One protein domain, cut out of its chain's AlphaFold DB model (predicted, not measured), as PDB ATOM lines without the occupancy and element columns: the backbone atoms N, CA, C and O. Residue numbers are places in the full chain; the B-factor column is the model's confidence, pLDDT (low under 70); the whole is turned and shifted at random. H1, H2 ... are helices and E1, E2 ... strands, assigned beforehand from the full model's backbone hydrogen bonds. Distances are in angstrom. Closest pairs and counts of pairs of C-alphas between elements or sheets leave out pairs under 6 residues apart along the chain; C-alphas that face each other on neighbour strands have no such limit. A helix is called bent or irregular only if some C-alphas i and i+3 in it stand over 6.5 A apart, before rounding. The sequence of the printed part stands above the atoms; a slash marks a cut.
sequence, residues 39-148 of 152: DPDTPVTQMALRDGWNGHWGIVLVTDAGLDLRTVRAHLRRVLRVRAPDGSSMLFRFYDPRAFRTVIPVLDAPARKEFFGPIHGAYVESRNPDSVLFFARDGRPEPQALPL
ATOM      1  N   ASP A  39       5.708  49.034  11.143       93.00
ATOM      2  CA  ASP A  39       6.212  48.193  10.055       93.00
ATOM      3  C   ASP A  39       7.746  48.349   9.944       93.00
ATOM      4  O   ASP A  39       8.260  49.454  10.193       93.00
ATOM      5  N   PRO A  40       8.496  47.280   9.603       91.38
ATOM      6  CA  PRO A  40       9.948  47.348   9.436       91.38
ATOM      7  C   PRO A  40      10.376  48.463   8.475       91.38
ATOM      8  O   PRO A  40       9.683  48.753   7.503       91.38
ATOM      9  N   ASP A  41      11.513  49.093   8.771       90.06
ATOM     10  CA  ASP A  41      12.153  50.125   7.939       90.06
ATOM     11  C   ASP A  41      11.300  51.365   7.612       90.06
ATOM     12  O   ASP A  41      11.657  52.168   6.751       90.06
ATOM     13  N   THR A  42      10.204  51.589   8.342       95.25
ATOM     14  CA  THR A  42       9.403  52.813   8.211       95.25
ATOM     15  C   THR A  42       9.938  53.954   9.086       95.25
ATOM     16  O   THR A  42      10.476  53.703  10.172       95.25
ATOM     17  N   PRO A  43       9.751  55.229   8.687       95.56
ATOM     18  CA  PRO A  43      10.211  56.366   9.485       95.56
ATOM     19  C   PRO A  43       9.602  56.412  10.894       95.56
ATOM     20  O   PRO A  43      10.298  56.767  11.842       95.56
ATOM     21  N   VAL A  44       8.335  56.005  11.062       95.50
ATOM     22  CA  VAL A  44       7.694  55.942  12.388       95.50
ATOM     23  C   VAL A  44       8.334  54.882  13.288       95.50
ATOM     24  O   VAL A  44       8.513  55.130  14.479       95.50
ATOM     25  N   THR A  45       8.744  53.739  12.729       95.94
ATOM     26  CA  THR A  45       9.465  52.696  13.470       95.94
ATOM     27  C   THR A  45      10.845  53.172  13.897       95.94
ATOM     28  O   THR A  45      11.208  52.986  15.057       95.94
ATOM     29  N   GLN A  46      11.588  53.845  13.014       94.12
ATOM     30  CA  GLN A  46      12.884  54.419  13.387       94.12
ATOM     31  C   GLN A  46      12.728  55.489  14.470       94.12
ATOM     32  O   GLN A  46      13.411  55.436  15.488       94.12
ATOM     33  N   MET A  47      11.761  56.393  14.311       94.12
ATOM     34  CA  MET A  47      11.450  57.411  15.311       94.12
ATOM     35  C   MET A  47      11.109  56.791  16.676       94.12
ATOM     36  O   MET A  47      11.608  57.236  17.705       94.12
ATOM     37  N   ALA A  48      10.259  55.763  16.707       94.00
ATOM     38  CA  ALA A  48       9.831  55.144  17.956       94.00
ATOM     39  C   ALA A  48      10.949  54.333  18.632       94.00
ATOM     40  O   ALA A  48      11.102  54.409  19.850       94.00
ATOM     41  N   LEU A  49      11.711  53.549  17.859       92.94
ATOM     42  CA  LEU A  49      12.652  52.561  18.397       92.94
ATOM     43  C   LEU A  49      14.103  53.049  18.477       92.94
ATOM     44  O   LEU A  49      14.835  52.565  19.334       92.94
ATOM     45  N   ARG A  50      14.536  53.973  17.611       90.38
ATOM     46  CA  ARG A  50      15.890  54.552  17.663       90.38
ATOM     47  C   ARG A  50      15.925  55.848  18.458       90.38
ATOM     48  O   ARG A  50      16.744  55.969  19.360       90.38
ATOM     49  N   ASP A  51      15.032  56.787  18.148       91.00
ATOM     50  CA  ASP A  51      15.079  58.125  18.759       91.00
ATOM     51  C   ASP A  51      14.374  58.153  20.123       91.00
ATOM     52  O   ASP A  51      14.818  58.827  21.051       91.00
ATOM     53  N   GLY A  52      13.246  57.446  20.234       91.62
ATOM     54  CA  GLY A  52      12.373  57.501  21.407       91.62
ATOM     55  C   GLY A  52      12.687  56.503  22.517       91.62
ATOM     56  O   GLY A  52      12.231  56.682  23.654       91.62
ATOM     57  N   TRP A  53      13.434  55.439  22.215       93.56
ATOM     58  CA  TRP A  53      13.737  54.391  23.188       93.56
ATOM     59  C   TRP A  53      14.626  54.923  24.321       93.56
ATOM     60  O   TRP A  53      15.497  55.756  24.091       93.56
ATOM     61  N   ASN A  54      14.391  54.480  25.560       93.19
ATOM     62  CA  ASN A  54      14.964  55.050  26.794       93.19
ATOM     63  C   ASN A  54      14.574  56.520  27.082       93.19
ATOM     64  O   ASN A  54      14.978  57.072  28.105       93.19
ATOM     65  N   GLY A  55      13.760  57.151  26.227       94.44
ATOM     66  CA  GLY A  55      13.233  58.505  26.407       94.44
ATOM     67  C   GLY A  55      11.868  58.566  27.100       94.44
ATOM     68  O   GLY A  55      11.291  59.650  27.202       94.44
ATOM     69  N   HIS A  56      11.317  57.435  27.562       94.56
ATOM     70  CA  HIS A  56       9.964  57.337  28.127       94.56
ATOM     71  C   HIS A  56       8.834  57.712  27.143       94.56
ATOM     72  O   HIS A  56       7.784  58.204  27.567       94.56
ATOM     73  N   TRP A  57       9.031  57.515  25.834       95.56
ATOM     74  CA  TRP A  57       8.061  57.922  24.803       95.56
ATOM     75  C   TRP A  57       6.804  57.050  24.762       95.56
ATOM     76  O   TRP A  57       5.725  57.543  24.439       95.56
ATOM     77  N   GLY A  58       6.927  55.767  25.097       96.31
ATOM     78  CA  GLY A  58       5.813  54.835  25.033       96.31
ATOM     79  C   GLY A  58       6.227  53.389  25.261       96.31
ATOM     80  O   GLY A  58       7.345  53.099  25.684       96.31
ATOM     81  N   ILE A  59       5.308  52.482  24.948       97.69
ATOM     82  CA  ILE A  59       5.503  51.030  24.984       97.69
ATOM     83  C   ILE A  59       5.270  50.447  23.588       97.69
ATOM     84  O   ILE A  59       4.549  51.037  22.783       97.69
ATOM     85  N   VAL A  60       5.828  49.269  23.316       97.94
ATOM     86  CA  VAL A  60       5.619  48.553  22.049       97.94
ATOM     87  C   VAL A  60       4.762  47.327  22.312       97.94
ATOM     88  O   VAL A  60       5.117  46.488  23.132       97.94
ATOM     89  N   LEU A  61       3.629  47.218  21.626       98.31
ATOM     90  CA  LEU A  61       2.677  46.121  21.794       98.31
ATOM     91  C   LEU A  61       2.935  45.027  20.757       98.31
ATOM     92  O   LEU A  61       3.188  45.326  19.593       98.31
ATOM     93  N   VAL A  62       2.827  43.768  21.172       97.94
ATOM     94  CA  VAL A  62       2.959  42.604  20.288       97.94
ATOM     95  C   VAL A  62       1.575  42.040  20.002       97.94
ATOM     96  O   VAL A  62       0.860  41.650  20.925       97.94
ATOM     97  N   THR A  63       1.194  41.980  18.732       97.31
ATOM     98  CA  THR A  63      -0.107  41.475  18.271       97.31
ATOM     99  C   THR A  63       0.075  40.506  17.110       97.31
ATOM    100  O   THR A  63       1.162  40.402  16.544       97.31
ATOM    101  N   ASP A  64      -0.999  39.825  16.717       96.00
ATOM    102  CA  ASP A  64      -1.016  39.103  15.445       96.00
ATOM    103  C   ASP A  64      -0.850  40.075  14.268       96.00
ATOM    104  O   ASP A  64      -1.385  41.186  14.288       96.00
ATOM    105  N   ALA A  65      -0.140  39.646  13.220       90.00
ATOM    106  CA  ALA A  65       0.162  40.483  12.052       90.00
ATOM    107  C   ALA A  65      -1.094  40.967  11.300       90.00
ATOM    108  O   ALA A  65      -1.071  42.022  10.672       90.00
ATOM    109  N   GLY A  66      -2.187  40.200  11.363       91.69
ATOM    110  CA  GLY A  66      -3.468  40.545  10.743       91.69
ATOM    111  C   GLY A  66      -4.409  41.363  11.631       91.69
ATOM    112  O   GLY A  66      -5.508  41.691  11.187       91.69
ATOM    113  N   LEU A  67      -4.031  41.666  12.879       94.38
ATOM    114  CA  LEU A  67      -4.900  42.405  13.788       94.38
ATOM    115  C   LEU A  67      -4.941  43.885  13.394       94.38
ATOM    116  O   LEU A  67      -3.916  44.563  13.353       94.38
ATOM    117  N   ASP A  68      -6.138  44.393  13.118       93.88
ATOM    118  CA  ASP A  68      -6.294  45.765  12.651       93.88
ATOM    119  C   ASP A  68      -6.063  46.802  13.777       93.88
ATOM    120  O   ASP A  68      -6.382  46.590  14.954       93.88
ATOM    121  N   LEU A  69      -5.527  47.969  13.400       94.81
ATOM    122  CA  LEU A  69      -5.188  49.052  14.332       94.81
ATOM    123  C   LEU A  69      -6.419  49.577  15.092       94.81
ATOM    124  O   LEU A  69      -6.312  50.006  16.242       94.81
ATOM    125  N   ARG A  70      -7.602  49.544  14.469       95.06
ATOM    126  CA  ARG A  70      -8.853  50.048  15.050       95.06
ATOM    127  C   ARG A  70      -9.328  49.147  16.188       95.06
ATOM    128  O   ARG A  70      -9.804  49.667  17.197       95.06
ATOM    129  N   THR A  71      -9.164  47.839  16.054       96.38
ATOM    130  CA  THR A  71      -9.472  46.823  17.057       96.38
ATOM    131  C   THR A  71      -8.537  46.967  18.247       96.38
ATOM    132  O   THR A  71      -9.006  47.057  19.385       96.38
ATOM    133  N   VAL A  72      -7.230  47.116  17.997       97.19
ATOM    134  CA  VAL A  72      -6.248  47.410  19.056       97.19
ATOM    135  C   VAL A  72      -6.612  48.710  19.773       97.19
ATOM    136  O   VAL A  72      -6.711  48.738  20.999       97.19
ATOM    137  N   ARG A  73      -6.900  49.781  19.025       96.94
ATOM    138  CA  ARG A  73      -7.315  51.073  19.584       96.94
ATOM    139  C   ARG A  73      -8.570  50.945  20.445       96.94
ATOM    140  O   ARG A  73      -8.606  51.494  21.543       96.94
ATOM    141  N   ALA A  74      -9.604  50.262  19.959       96.19
ATOM    142  CA  ALA A  74     -10.859  50.080  20.682       96.19
ATOM    143  C   ALA A  74     -10.633  49.360  22.018       96.19
ATOM    144  O   ALA A  74     -11.144  49.811  23.046       96.19
ATOM    145  N   HIS A  75      -9.809  48.307  22.015       97.44
ATOM    146  CA  HIS A  75      -9.408  47.609  23.234       97.44
ATOM    147  C   HIS A  75      -8.657  48.539  24.189       97.44
ATOM    148  O   HIS A  75      -9.128  48.764  25.301       97.44
ATOM    149  N   LEU A  76      -7.558  49.158  23.741       97.06
ATOM    150  CA  LEU A  76      -6.715  50.044  24.556       97.06
ATOM    151  C   LEU A  76      -7.497  51.191  25.205       97.06
ATOM    152  O   LEU A  76      -7.245  51.547  26.354       97.06
ATOM    153  N   ARG A  77      -8.487  51.744  24.502       95.00
ATOM    154  CA  ARG A  77      -9.368  52.799  25.024       95.00
ATOM    155  C   ARG A  77     -10.220  52.347  26.205       95.00
ATOM    156  O   ARG A  77     -10.469  53.150  27.102       95.00
ATOM    157  N   ARG A  78     -10.655  51.085  26.219       93.62
ATOM    158  CA  ARG A  78     -11.368  50.503  27.363       93.62
ATOM    159  C   ARG A  78     -10.444  50.414  28.575       93.62
ATOM    160  O   ARG A  78     -10.859  50.765  29.670       93.62
ATOM    161  N   VAL A  79      -9.194  50.007  28.362       94.06
ATOM    162  CA  VAL A  79      -8.194  49.847  29.433       94.06
ATOM    163  C   VAL A  79      -7.652  51.182  29.955       94.06
ATOM    164  O   VAL A  79      -7.153  51.262  31.073       94.06
ATOM    165  N   LEU A  80      -7.774  52.248  29.161       93.69
ATOM    166  CA  LEU A  80      -7.341  53.603  29.505       93.69
ATOM    167  C   LEU A  80      -8.142  54.217  30.665       93.69
ATOM    168  O   LEU A  80      -7.655  55.129  31.331       93.69
ATOM    169  N   ARG A  81      -9.371  53.743  30.902       91.12
ATOM    170  CA  ARG A  81     -10.253  54.209  31.978       91.12
ATOM    171  C   ARG A  81     -10.442  53.091  32.997       91.12
ATOM    172  O   ARG A  81     -10.966  52.034  32.667       91.12
ATOM    173  N   VAL A  82     -10.060  53.347  34.243       89.38
ATOM    174  CA  VAL A  82     -10.250  52.419  35.367       89.38
ATOM    175  C   VAL A  82     -11.154  53.052  36.415       89.38
ATOM    176  O   VAL A  82     -11.202  54.277  36.536       89.38
ATOM    177  N   ARG A  83     -11.887  52.235  37.172       88.62
ATOM    178  CA  ARG A  83     -12.706  52.714  38.292       88.62
ATOM    179  C   ARG A  83     -11.927  52.601  39.596       88.62
ATOM    180  O   ARG A  83     -11.345  51.556  39.873       88.62
ATOM    181  N   ALA A  84     -11.931  53.668  40.380       86.88
ATOM    182  CA  ALA A  84     -11.441  53.658  41.750       86.88
ATOM    183  C   ALA A  84     -12.473  53.010  42.700       86.88
ATOM    184  O   ALA A  84     -13.646  52.875  42.331       86.88
ATOM    185  N   PRO A  85     -12.071  52.624  43.929       88.06
ATOM    186  CA  PRO A  85     -12.983  52.032  44.915       88.06
ATOM    187  C   PRO A  85     -14.185  52.915  45.277       88.06
ATOM    188  O   PRO A  85     -15.244  52.398  45.612       88.06
ATOM    189  N   ASP A  86     -14.037  54.237  45.181       92.31
ATOM    190  CA  ASP A  86     -15.105  55.220  45.408       92.31
ATOM    191  C   ASP A  86     -16.058  55.388  44.205       92.31
ATOM    192  O   ASP A  86     -16.987  56.191  44.247       92.31
ATOM    193  N   GLY A  87     -15.836  54.635  43.123       90.19
ATOM    194  CA  GLY A  87     -16.622  54.683  41.892       90.19
ATOM    195  C   GLY A  87     -16.179  55.751  40.891       90.19
ATOM    196  O   GLY A  87     -16.717  55.784  39.780       90.19
ATOM    197  N   SER A  88     -15.194  56.592  41.224       90.44
ATOM    198  CA  SER A  88     -14.670  57.602  40.303       90.44
ATOM    199  C   SER A  88     -13.899  56.969  39.136       90.44
ATOM    200  O   SER A  88     -13.300  55.899  39.252       90.44
ATOM    201  N   SER A  89     -13.935  57.620  37.968       89.06
ATOM    202  CA  SER A  89     -13.182  57.181  36.788       89.06
ATOM    203  C   SER A  89     -11.809  57.846  36.772       89.06
ATOM    204  O   SER A  89     -11.714  59.070  36.730       89.06
ATOM    205  N   MET A  90     -10.751  57.042  36.709       91.06
ATOM    206  CA  MET A  90      -9.366  57.496  36.602       91.06
ATOM    207  C   MET A  90      -8.760  57.113  35.253       91.06
ATOM    208  O   MET A  90      -9.142  56.115  34.636       91.06
ATOM    209  N   LEU A  91      -7.780  57.899  34.807       91.50
ATOM    210  CA  LEU A  91      -6.989  57.587  33.623       91.50
ATOM    211  C   LEU A  91      -5.833  56.655  34.004       91.50
ATOM    212  O   LEU A  91      -4.913  57.061  34.715       91.50
ATOM    213  N   PHE A  92      -5.836  55.428  33.489       93.44
ATOM    214  CA  PHE A  92      -4.693  54.536  33.625       93.44
ATOM    215  C   PHE A  92      -3.688  54.804  32.504       93.44
ATOM    216  O   PHE A  92      -3.868  54.403  31.355       93.44
ATOM    217  N   ARG A  93      -2.593  55.484  32.853       94.69
ATOM    218  CA  ARG A  93      -1.494  55.821  31.938       94.69
ATOM    219  C   ARG A  93      -0.586  54.624  31.635       94.69
ATOM    220  O   ARG A  93       0.626  54.720  31.790       94.69
ATOM    221  N   PHE A  94      -1.152  53.501  31.195       96.06
ATOM    222  CA  PHE A  94      -0.377  52.301  30.855       96.06
ATOM    223  C   PHE A  94       0.671  52.570  29.761       96.06
ATOM    224  O   PHE A  94       1.692  51.909  29.700       96.06
ATOM    225  N   TYR A  95       0.456  53.563  28.905       96.19
ATOM    226  CA  TYR A  95       1.399  53.934  27.851       96.19
ATOM    227  C   TYR A  95       2.679  54.609  28.377       96.19
ATOM    228  O   TYR A  95       3.628  54.746  27.618       96.19
ATOM    229  N   ASP A  96       2.731  55.030  29.647       96.25
ATOM    230  CA  ASP A  96       3.965  55.508  30.279       96.25
ATOM    231  C   ASP A  96       4.768  54.301  30.795       96.25
ATOM    232  O   ASP A  96       4.295  53.611  31.709       96.25
ATOM    233  N   PRO A  97       5.992  54.049  30.292       96.75
ATOM    234  CA  PRO A  97       6.808  52.908  30.714       96.75
ATOM    235  C   PRO A  97       7.003  52.803  32.225       96.75
ATOM    236  O   PRO A  97       7.088  51.707  32.777       96.75
ATOM    237  N   ARG A  98       7.059  53.939  32.929       96.12
ATOM    238  CA  ARG A  98       7.270  53.964  34.381       96.12
ATOM    239  C   ARG A  98       6.046  53.440  35.119       96.12
ATOM    240  O   ARG A  98       6.218  52.665  36.053       96.12
ATOM    241  N   ALA A  99       4.847  53.821  34.679       95.81
ATOM    242  CA  ALA A  99       3.595  53.319  35.237       95.81
ATOM    243  C   ALA A  99       3.342  51.859  34.829       95.81
ATOM    244  O   ALA A  99       2.916  51.051  35.650       95.81
ATOM    245  N   PHE A 100       3.650  51.489  33.583       97.50
ATOM    246  CA  PHE A 100       3.485  50.113  33.108       97.50
ATOM    247  C   PHE A 100       4.321  49.126  33.935       97.50
ATOM    248  O   PHE A 100       3.795  48.125  34.422       97.50
ATOM    249  N   ARG A 101       5.602  49.446  34.175       96.56
ATOM    250  CA  ARG A 101       6.519  48.609  34.970       96.56
ATOM    251  C   ARG A 101       6.066  48.401  36.416       96.56
ATOM    252  O   ARG A 101       6.468  47.411  37.015       96.56
ATOM    253  N   THR A 102       5.286  49.316  36.989       94.81
ATOM    254  CA  THR A 102       4.800  49.185  38.372       94.81
ATOM    255  C   THR A 102       3.454  48.481  38.455       94.81
ATOM    256  O   THR A 102       3.213  47.773  39.425       94.81
ATOM    257  N   VAL A 103       2.580  48.664  37.461       94.12
ATOM    258  CA  VAL A 103       1.205  48.147  37.514       94.12
ATOM    259  C   VAL A 103       1.082  46.740  36.935       94.12
ATOM    260  O   VAL A 103       0.399  45.905  37.515       94.12
ATOM    261  N   ILE A 104       1.735  46.431  35.815       95.81
ATOM    262  CA  ILE A 104       1.509  45.144  35.138       95.81
ATOM    263  C   ILE A 104       1.967  43.921  35.954       95.81
ATOM    264  O   ILE A 104       1.214  42.947  35.983       95.81
ATOM    265  N   PRO A 105       3.107  43.945  36.678       94.94
ATOM    266  CA  PRO A 105       3.508  42.828  37.542       94.94
ATOM    267  C   PRO A 105       2.551  42.516  38.691       94.94
ATOM    268  O   PRO A 105       2.564  41.397  39.193       94.94
ATOM    269  N   VAL A 106       1.767  43.499  39.147       94.50
ATOM    270  CA  VAL A 106       0.871  43.323  40.302       94.50
ATOM    271  C   VAL A 106      -0.518  42.826  39.905       94.50
ATOM    272  O   VAL A 106      -1.318  42.506  40.781       94.50
ATOM    273  N   LEU A 107      -0.818  42.756  38.603       94.25
ATOM    274  CA  LEU A 107      -2.058  42.164  38.117       94.25
ATOM    275  C   LEU A 107      -2.016  40.646  38.296       94.25
ATOM    276  O   LEU A 107      -1.053  39.983  37.902       94.25
ATOM    277  N   ASP A 108      -3.099  40.086  38.831       94.88
ATOM    278  CA  ASP A 108      -3.300  38.644  38.809       94.88
ATOM    279  C   ASP A 108      -3.511  38.134  37.369       94.88
ATOM    280  O   ASP A 108      -3.678  38.902  36.415       94.88
ATOM    281  N   ALA A 109      -3.458  36.814  37.179       95.75
ATOM    282  CA  ALA A 109      -3.548  36.233  35.841       95.75
ATOM    283  C   ALA A 109      -4.853  36.607  35.096       95.75
ATOM    284  O   ALA A 109      -4.758  36.963  33.916       95.75
ATOM    285  N   PRO A 110      -6.047  36.587  35.727       96.19
ATOM    286  CA  PRO A 110      -7.276  37.069  35.095       96.19
ATOM    287  C   PRO A 110      -7.222  38.546  34.679       96.19
ATOM    288  O   PRO A 110      -7.479  38.848  33.511       96.19
ATOM    289  N   ALA A 111      -6.844  39.456  35.581       95.00
ATOM    290  CA  ALA A 111      -6.796  40.890  35.299       95.00
ATOM    291  C   ALA A 111      -5.745  41.221  34.237       95.00
ATOM    292  O   ALA A 111      -5.973  42.063  33.369       95.00
ATOM    293  N   ARG A 112      -4.605  40.524  34.247       96.94
ATOM    294  CA  ARG A 112      -3.571  40.677  33.221       96.94
ATOM    295  C   ARG A 112      -4.072  40.220  31.853       96.94
ATOM    296  O   ARG A 112      -3.869  40.919  30.860       96.94
ATOM    297  N   LYS A 113      -4.774  39.085  31.791       96.88
ATOM    298  CA  LYS A 113      -5.387  38.602  30.547       96.88
ATOM    299  C   LYS A 113      -6.437  39.581  30.018       96.88
ATOM    300  O   LYS A 113      -6.482  39.823  28.813       96.88
ATOM    301  N   GLU A 114      -7.228  40.184  30.903       96.06
ATOM    302  CA  GLU A 114      -8.192  41.226  30.540       96.06
ATOM    303  C   GLU A 114      -7.511  42.517  30.055       96.06
ATOM    304  O   GLU A 114      -7.953  43.099  29.061       96.06
ATOM    305  N   PHE A 115      -6.440  42.950  30.726       96.50
ATOM    306  CA  PHE A 115      -5.658  44.132  30.360       96.50
ATOM    307  C   PHE A 115      -5.112  44.013  28.935       96.50
ATOM    308  O   PHE A 115      -5.306  44.908  28.113       96.50
ATOM    309  N   PHE A 116      -4.453  42.897  28.622       97.75
ATOM    310  CA  PHE A 116      -3.846  42.701  27.310       97.75
ATOM    311  C   PHE A 116      -4.873  42.340  26.229       97.75
ATOM    312  O   PHE A 116      -4.736  42.789  25.095       97.75
ATOM    313  N   GLY A 117      -5.920  41.574  26.553       96.94
ATOM    314  CA  GLY A 117      -6.939  41.165  25.584       96.94
ATOM    315  C   GLY A 117      -6.317  40.501  24.342       96.94
ATOM    316  O   GLY A 117      -5.697  39.443  24.484       96.94
ATOM    317  N   PRO A 118      -6.456  41.086  23.133       96.31
ATOM    318  CA  PRO A 118      -5.884  40.533  21.900       96.31
ATOM    319  C   PRO A 118      -4.362  40.742  21.762       96.31
ATOM    320  O   PRO A 118      -3.767  40.273  20.799       96.31
ATOM    321  N   ILE A 119      -3.730  41.459  22.691       98.19
ATOM    322  CA  ILE A 119      -2.292  41.736  22.689       98.19
ATOM    323  C   ILE A 119      -1.565  40.573  23.375       98.19
ATOM    324  O   ILE A 119      -1.963  40.132  24.450       98.19
ATOM    325  N   HIS A 120      -0.487  40.071  22.781       98.12
ATOM    326  CA  HIS A 120       0.296  38.953  23.327       98.12
ATOM    327  C   HIS A 120       1.244  39.389  24.442       98.12
ATOM    328  O   HIS A 120       1.564  38.614  25.343       98.12
ATOM    329  N   GLY A 121       1.689  40.641  24.394       98.12
ATOM    330  CA  GLY A 121       2.574  41.228  25.384       98.12
ATOM    331  C   GLY A 121       3.034  42.621  24.984       98.12
ATOM    332  O   GLY A 121       2.580  43.178  23.981       98.12
ATOM    333  N   ALA A 122       3.946  43.184  25.767       98.44
ATOM    334  CA  ALA A 122       4.550  44.473  25.474       98.44
ATOM    335  C   ALA A 122       6.048  44.482  25.775       98.44
ATOM    336  O   ALA A 122       6.483  43.970  26.810       98.44
ATOM    337  N   TYR A 123       6.811  45.120  24.894       98.19
ATOM    338  CA  TYR A 123       8.171  45.548  25.176       98.19
ATOM    339  C   TYR A 123       8.153  46.933  25.809       98.19
ATOM    340  O   TYR A 123       7.465  47.851  25.351       98.19
ATOM    341  N   VAL A 124       8.931  47.075  26.874       97.81
ATOM    342  CA  VAL A 124       9.043  48.298  27.661       97.81
ATOM    343  C   VAL A 124      10.505  48.495  28.011       97.81
ATOM    344  O   VAL A 124      11.179  47.554  28.427       97.81
ATOM    345  N   GLU A 125      11.007  49.715  27.862       96.44
ATOM    346  CA  GLU A 125      12.368  50.056  28.278       96.44
ATOM    347  C   GLU A 125      12.608  49.651  29.754       96.44
ATOM    348  O   GLU A 125      11.701  49.677  30.599       96.44
ATOM    349  N   SER A 126      13.832  49.256  30.080       95.31
ATOM    350  CA  SER A 126      14.239  48.932  31.448       95.31
ATOM    351  C   SER A 126      14.739  50.181  32.187       95.31
ATOM    352  O   SER A 126      14.845  51.267  31.625       95.31
ATOM    353  N   ARG A 127      15.060  50.043  33.481       93.69
ATOM    354  CA  ARG A 127      15.880  51.045  34.192       93.69
ATOM    355  C   ARG A 127      17.350  50.982  33.769       93.69
ATOM    356  O   ARG A 127      18.064  51.961  33.940       93.69
ATOM    357  N   ASN A 128      17.792  49.829  33.267       93.62
ATOM    358  CA  ASN A 128      19.093  49.671  32.634       93.62
ATOM    359  C   ASN A 128      18.928  49.945  31.124       93.62
ATOM    360  O   ASN A 128      18.205  49.177  30.480       93.62
ATOM    361  N   PRO A 129      19.576  50.987  30.568       91.19
ATOM    362  CA  PRO A 129      19.387  51.407  29.176       91.19
ATOM    363  C   PRO A 129      19.792  50.346  28.144       91.19
ATOM    364  O   PRO A 129      19.276  50.370  27.028       91.19
ATOM    365  N   ASP A 130      20.633  49.384  28.530       92.31
ATOM    366  CA  ASP A 130      21.129  48.306  27.666       92.31
ATOM    367  C   ASP A 130      20.211  47.070  27.688       92.31
ATOM    368  O   ASP A 130      20.593  45.966  27.294       92.31
ATOM    369  N   SER A 131      18.987  47.220  28.203       94.50
ATOM    370  CA  SER A 131      18.019  46.131  28.304       94.50
ATOM    371  C   SER A 131      16.593  46.576  28.008       94.50
ATOM    372  O   SER A 131      16.188  47.713  28.254       94.50
ATOM    373  N   VAL A 132      15.799  45.622  27.537       96.12
ATOM    374  CA  VAL A 132      14.352  45.736  27.373       96.12
ATOM    375  C   VAL A 132      13.653  44.705  28.250       96.12
ATOM    376  O   VAL A 132      14.149  43.600  28.460       96.12
ATOM    377  N   LEU A 133      12.492  45.075  28.777       97.81
ATOM    378  CA  LEU A 133      11.596  44.183  29.495       97.81
ATOM    379  C   LEU A 133      10.477  43.732  28.562       97.81
ATOM    380  O   LEU A 133       9.816  44.564  27.942       97.81
ATOM    381  N   PHE A 134      10.232  42.428  28.504       98.19
ATOM    382  CA  PHE A 134       9.060  41.860  27.858       98.19
ATOM    383  C   PHE A 134       8.052  41.392  28.908       98.19
ATOM    384  O   PHE A 134       8.363  40.556  29.757       98.19
ATOM    385  N   PHE A 135       6.839  41.931  28.835       98.38
ATOM    386  CA  PHE A 135       5.704  41.538  29.665       98.38
ATOM    387  C   PHE A 135       4.744  40.709  28.821       98.38
ATOM    388  O   PHE A 135       4.165  41.230  27.869       98.38
ATOM    389  N   ALA A 136       4.556  39.440  29.171       97.69
ATOM    390  CA  ALA A 136       3.637  38.553  28.469       97.69
ATOM    391  C   ALA A 136       2.212  38.656  29.035       97.69
ATOM    392  O   ALA A 136       2.009  38.811  30.243       97.69
ATOM    393  N   ARG A 137       1.202  38.502  28.169       97.69
ATOM    394  CA  ARG A 137      -0.191  38.321  28.598       97.69
ATOM    395  C   ARG A 137      -0.335  37.061  29.441       97.69
ATOM    396  O   ARG A 137      -0.884  37.092  30.544       97.69
ATOM    397  N   ASP A 138       0.173  35.955  28.918       95.44
ATOM    398  CA  ASP A 138       0.034  34.625  29.499       95.44
ATOM    399  C   ASP A 138       1.326  34.207  30.225       95.44
ATOM    400  O   ASP A 138       2.417  34.671  29.903       95.44
ATOM    401  N   GLY A 139       1.215  33.327  31.226       91.44
ATOM    402  CA  GLY A 139       2.371  32.814  31.972       91.44
ATOM    403  C   GLY A 139       2.705  33.598  33.246       91.44
ATOM    404  O   GLY A 139       1.817  33.894  34.051       91.44
ATOM    405  N   ARG A 140       3.991  33.871  33.479       88.81
ATOM    406  CA  ARG A 140       4.484  34.500  34.717       88.81
ATOM    407  C   ARG A 140       4.269  36.025  34.714       88.81
ATOM    408  O   ARG A 140       4.339  36.626  33.647       88.81
ATOM    409  N   PRO A 141       3.970  36.646  35.872       89.06
ATOM    410  CA  PRO A 141       3.812  38.101  35.983       89.06
ATOM    411  C   PRO A 141       5.133  38.867  35.903       89.06
ATOM    412  O   PRO A 141       5.135  40.040  35.528       89.06
ATOM    413  N   GLU A 142       6.250  38.229  36.248       93.19
ATOM    414  CA  GLU A 142       7.560  38.852  36.160       93.19
ATOM    415  C   GLU A 142       7.952  39.081  34.694       93.19
ATOM    416  O   GLU A 142       7.848  38.160  33.877       93.19
ATOM    417  N   PRO A 143       8.436  40.284  34.340       96.31
ATOM    418  CA  PRO A 143       8.922  40.534  32.996       96.31
ATOM    419  C   PRO A 143      10.212  39.766  32.721       96.31
ATOM    420  O   PRO A 143      11.074  39.612  33.590       96.31
ATOM    421  N   GLN A 144      10.391  39.369  31.467       96.19
ATOM    422  CA  GLN A 144      11.663  38.856  30.980       96.19
ATOM    423  C   GLN A 144      12.573  40.025  30.594       96.19
ATOM    424  O   GLN A 144      12.210  40.836  29.746       96.19
ATOM    425  N   ALA A 145      13.765  40.100  31.186       96.31
ATOM    426  CA  ALA A 145      14.800  41.027  30.744       96.31
ATOM    427  C   ALA A 145      15.560  40.441  29.547       96.31
ATOM    428  O   ALA A 145      15.999  39.291  29.581       96.31
ATOM    429  N   LEU A 146      15.719  41.243  28.499       95.00
ATOM    430  CA  LEU A 146      16.452  40.907  27.284       95.00
ATOM    431  C   LEU A 146      17.517  41.982  27.037       95.00
ATOM    432  O   LEU A 146      17.247  43.161  27.285       95.00
ATOM    433  N   PRO A 147      18.713  41.614  26.552       93.19
ATOM    434  CA  PRO A 147      19.711  42.599  26.159       93.19
ATOM    435  C   PRO A 147      19.195  43.414  24.968       93.19
ATOM    436  O   PRO A 147      18.639  42.860  24.019       93.19
ATOM    437  N   LEU A 148      19.391  44.729  25.017       85.00
ATOM    438  CA  LEU A 148      19.165  45.615  23.886       85.00
ATOM    439  C   LEU A 148      20.506  45.757  23.163       85.00
ATOM    440  O   LEU A 148      21.398  46.457  23.633       85.00
TER     441      LEU A 148
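This is residues 39 to 148 of the 152 residues of the protein "DUF4123 domain-containing protein" of Thermomonas carbonis (UniProt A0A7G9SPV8). A small twisted sheet of four strands, E1, E4, E5 and E6, has the helix H3 slantwise over one face. The hairpin of E2 and E3, which follows H2, makes one end of the longest axis, and H1 lies toward the other end, where residues 39 to 47 stand free. The printed part has 110 residues in the order H1, E1, H2, E2, E3, H3, H4, E4, E5, E6, a mixed class of four named helices and six named strands, and both sheets are antiparallel, E1 - E4 - E5 - E6 and E2 - E3. The whole is compact, with a radius of gyration of the C-alphas of 14.3 A and spans of 44 by 31 by 25 A.

Begin at H1, residues 43 to 51, which touches no helix. Next look at E1, residues 60 to 62, the antiparallel neighbour of E4, residues 121 to 125; N 60 and O 123 are 3.0 A apart, within hydrogen-bond range. H1 is not on this sheet, and neither is H2, residues 69 to 79. E2, residues 81 to 83, and E3, residues 89 to 91, form an antiparallel hairpin, with N 82 and O 90 at 2.9 A. H3, residues 97 to 106, is on the four-strand sheet at a height of 9.5 A, over E4 and E5, residues 131 to 136. Its closest C-alphas to E4 are those of Pro 97 and Val 124, 6.0 A apart. H4, residues 109 to 116, only grazes that sheet with residues 112 to 116. H4 is close to but not clearly touching H2; their closest C-alphas, Val 79 and Phe 115, are 6.3 A apart. E4, E5 and E6, residues 144 to 147, make a meander, each strand the antiparallel neighbour of the one before; N 122 and O 135 are 2.9 A apart, N 134 and O 144 2.8 A. In H1, H2 and H4 every O i to N i+4 pair is within hydrogen-bond range, in H3 3 of 6.

Find C-alpha 43 at (10.211, 56.366, 9.485), where H1 begins; it runs 10.6 A. H2 is 15.4 A long, H3 14.8 A and H4 10.7 A. H3 is only just irregular, with C-alphas 102 and 105 at 6.54 A. E4 measures 13.5 A and E5 16.3 A; E6 ends at C-alpha 147, (19.711, 42.599, 26.159).

Look for the two farthest C-alphas at Asp 41 and Asp 86, 46.6 A apart. The printed part has no cut and no long link. Its mean pLDDT is 94.6, and no printed residue is under 70.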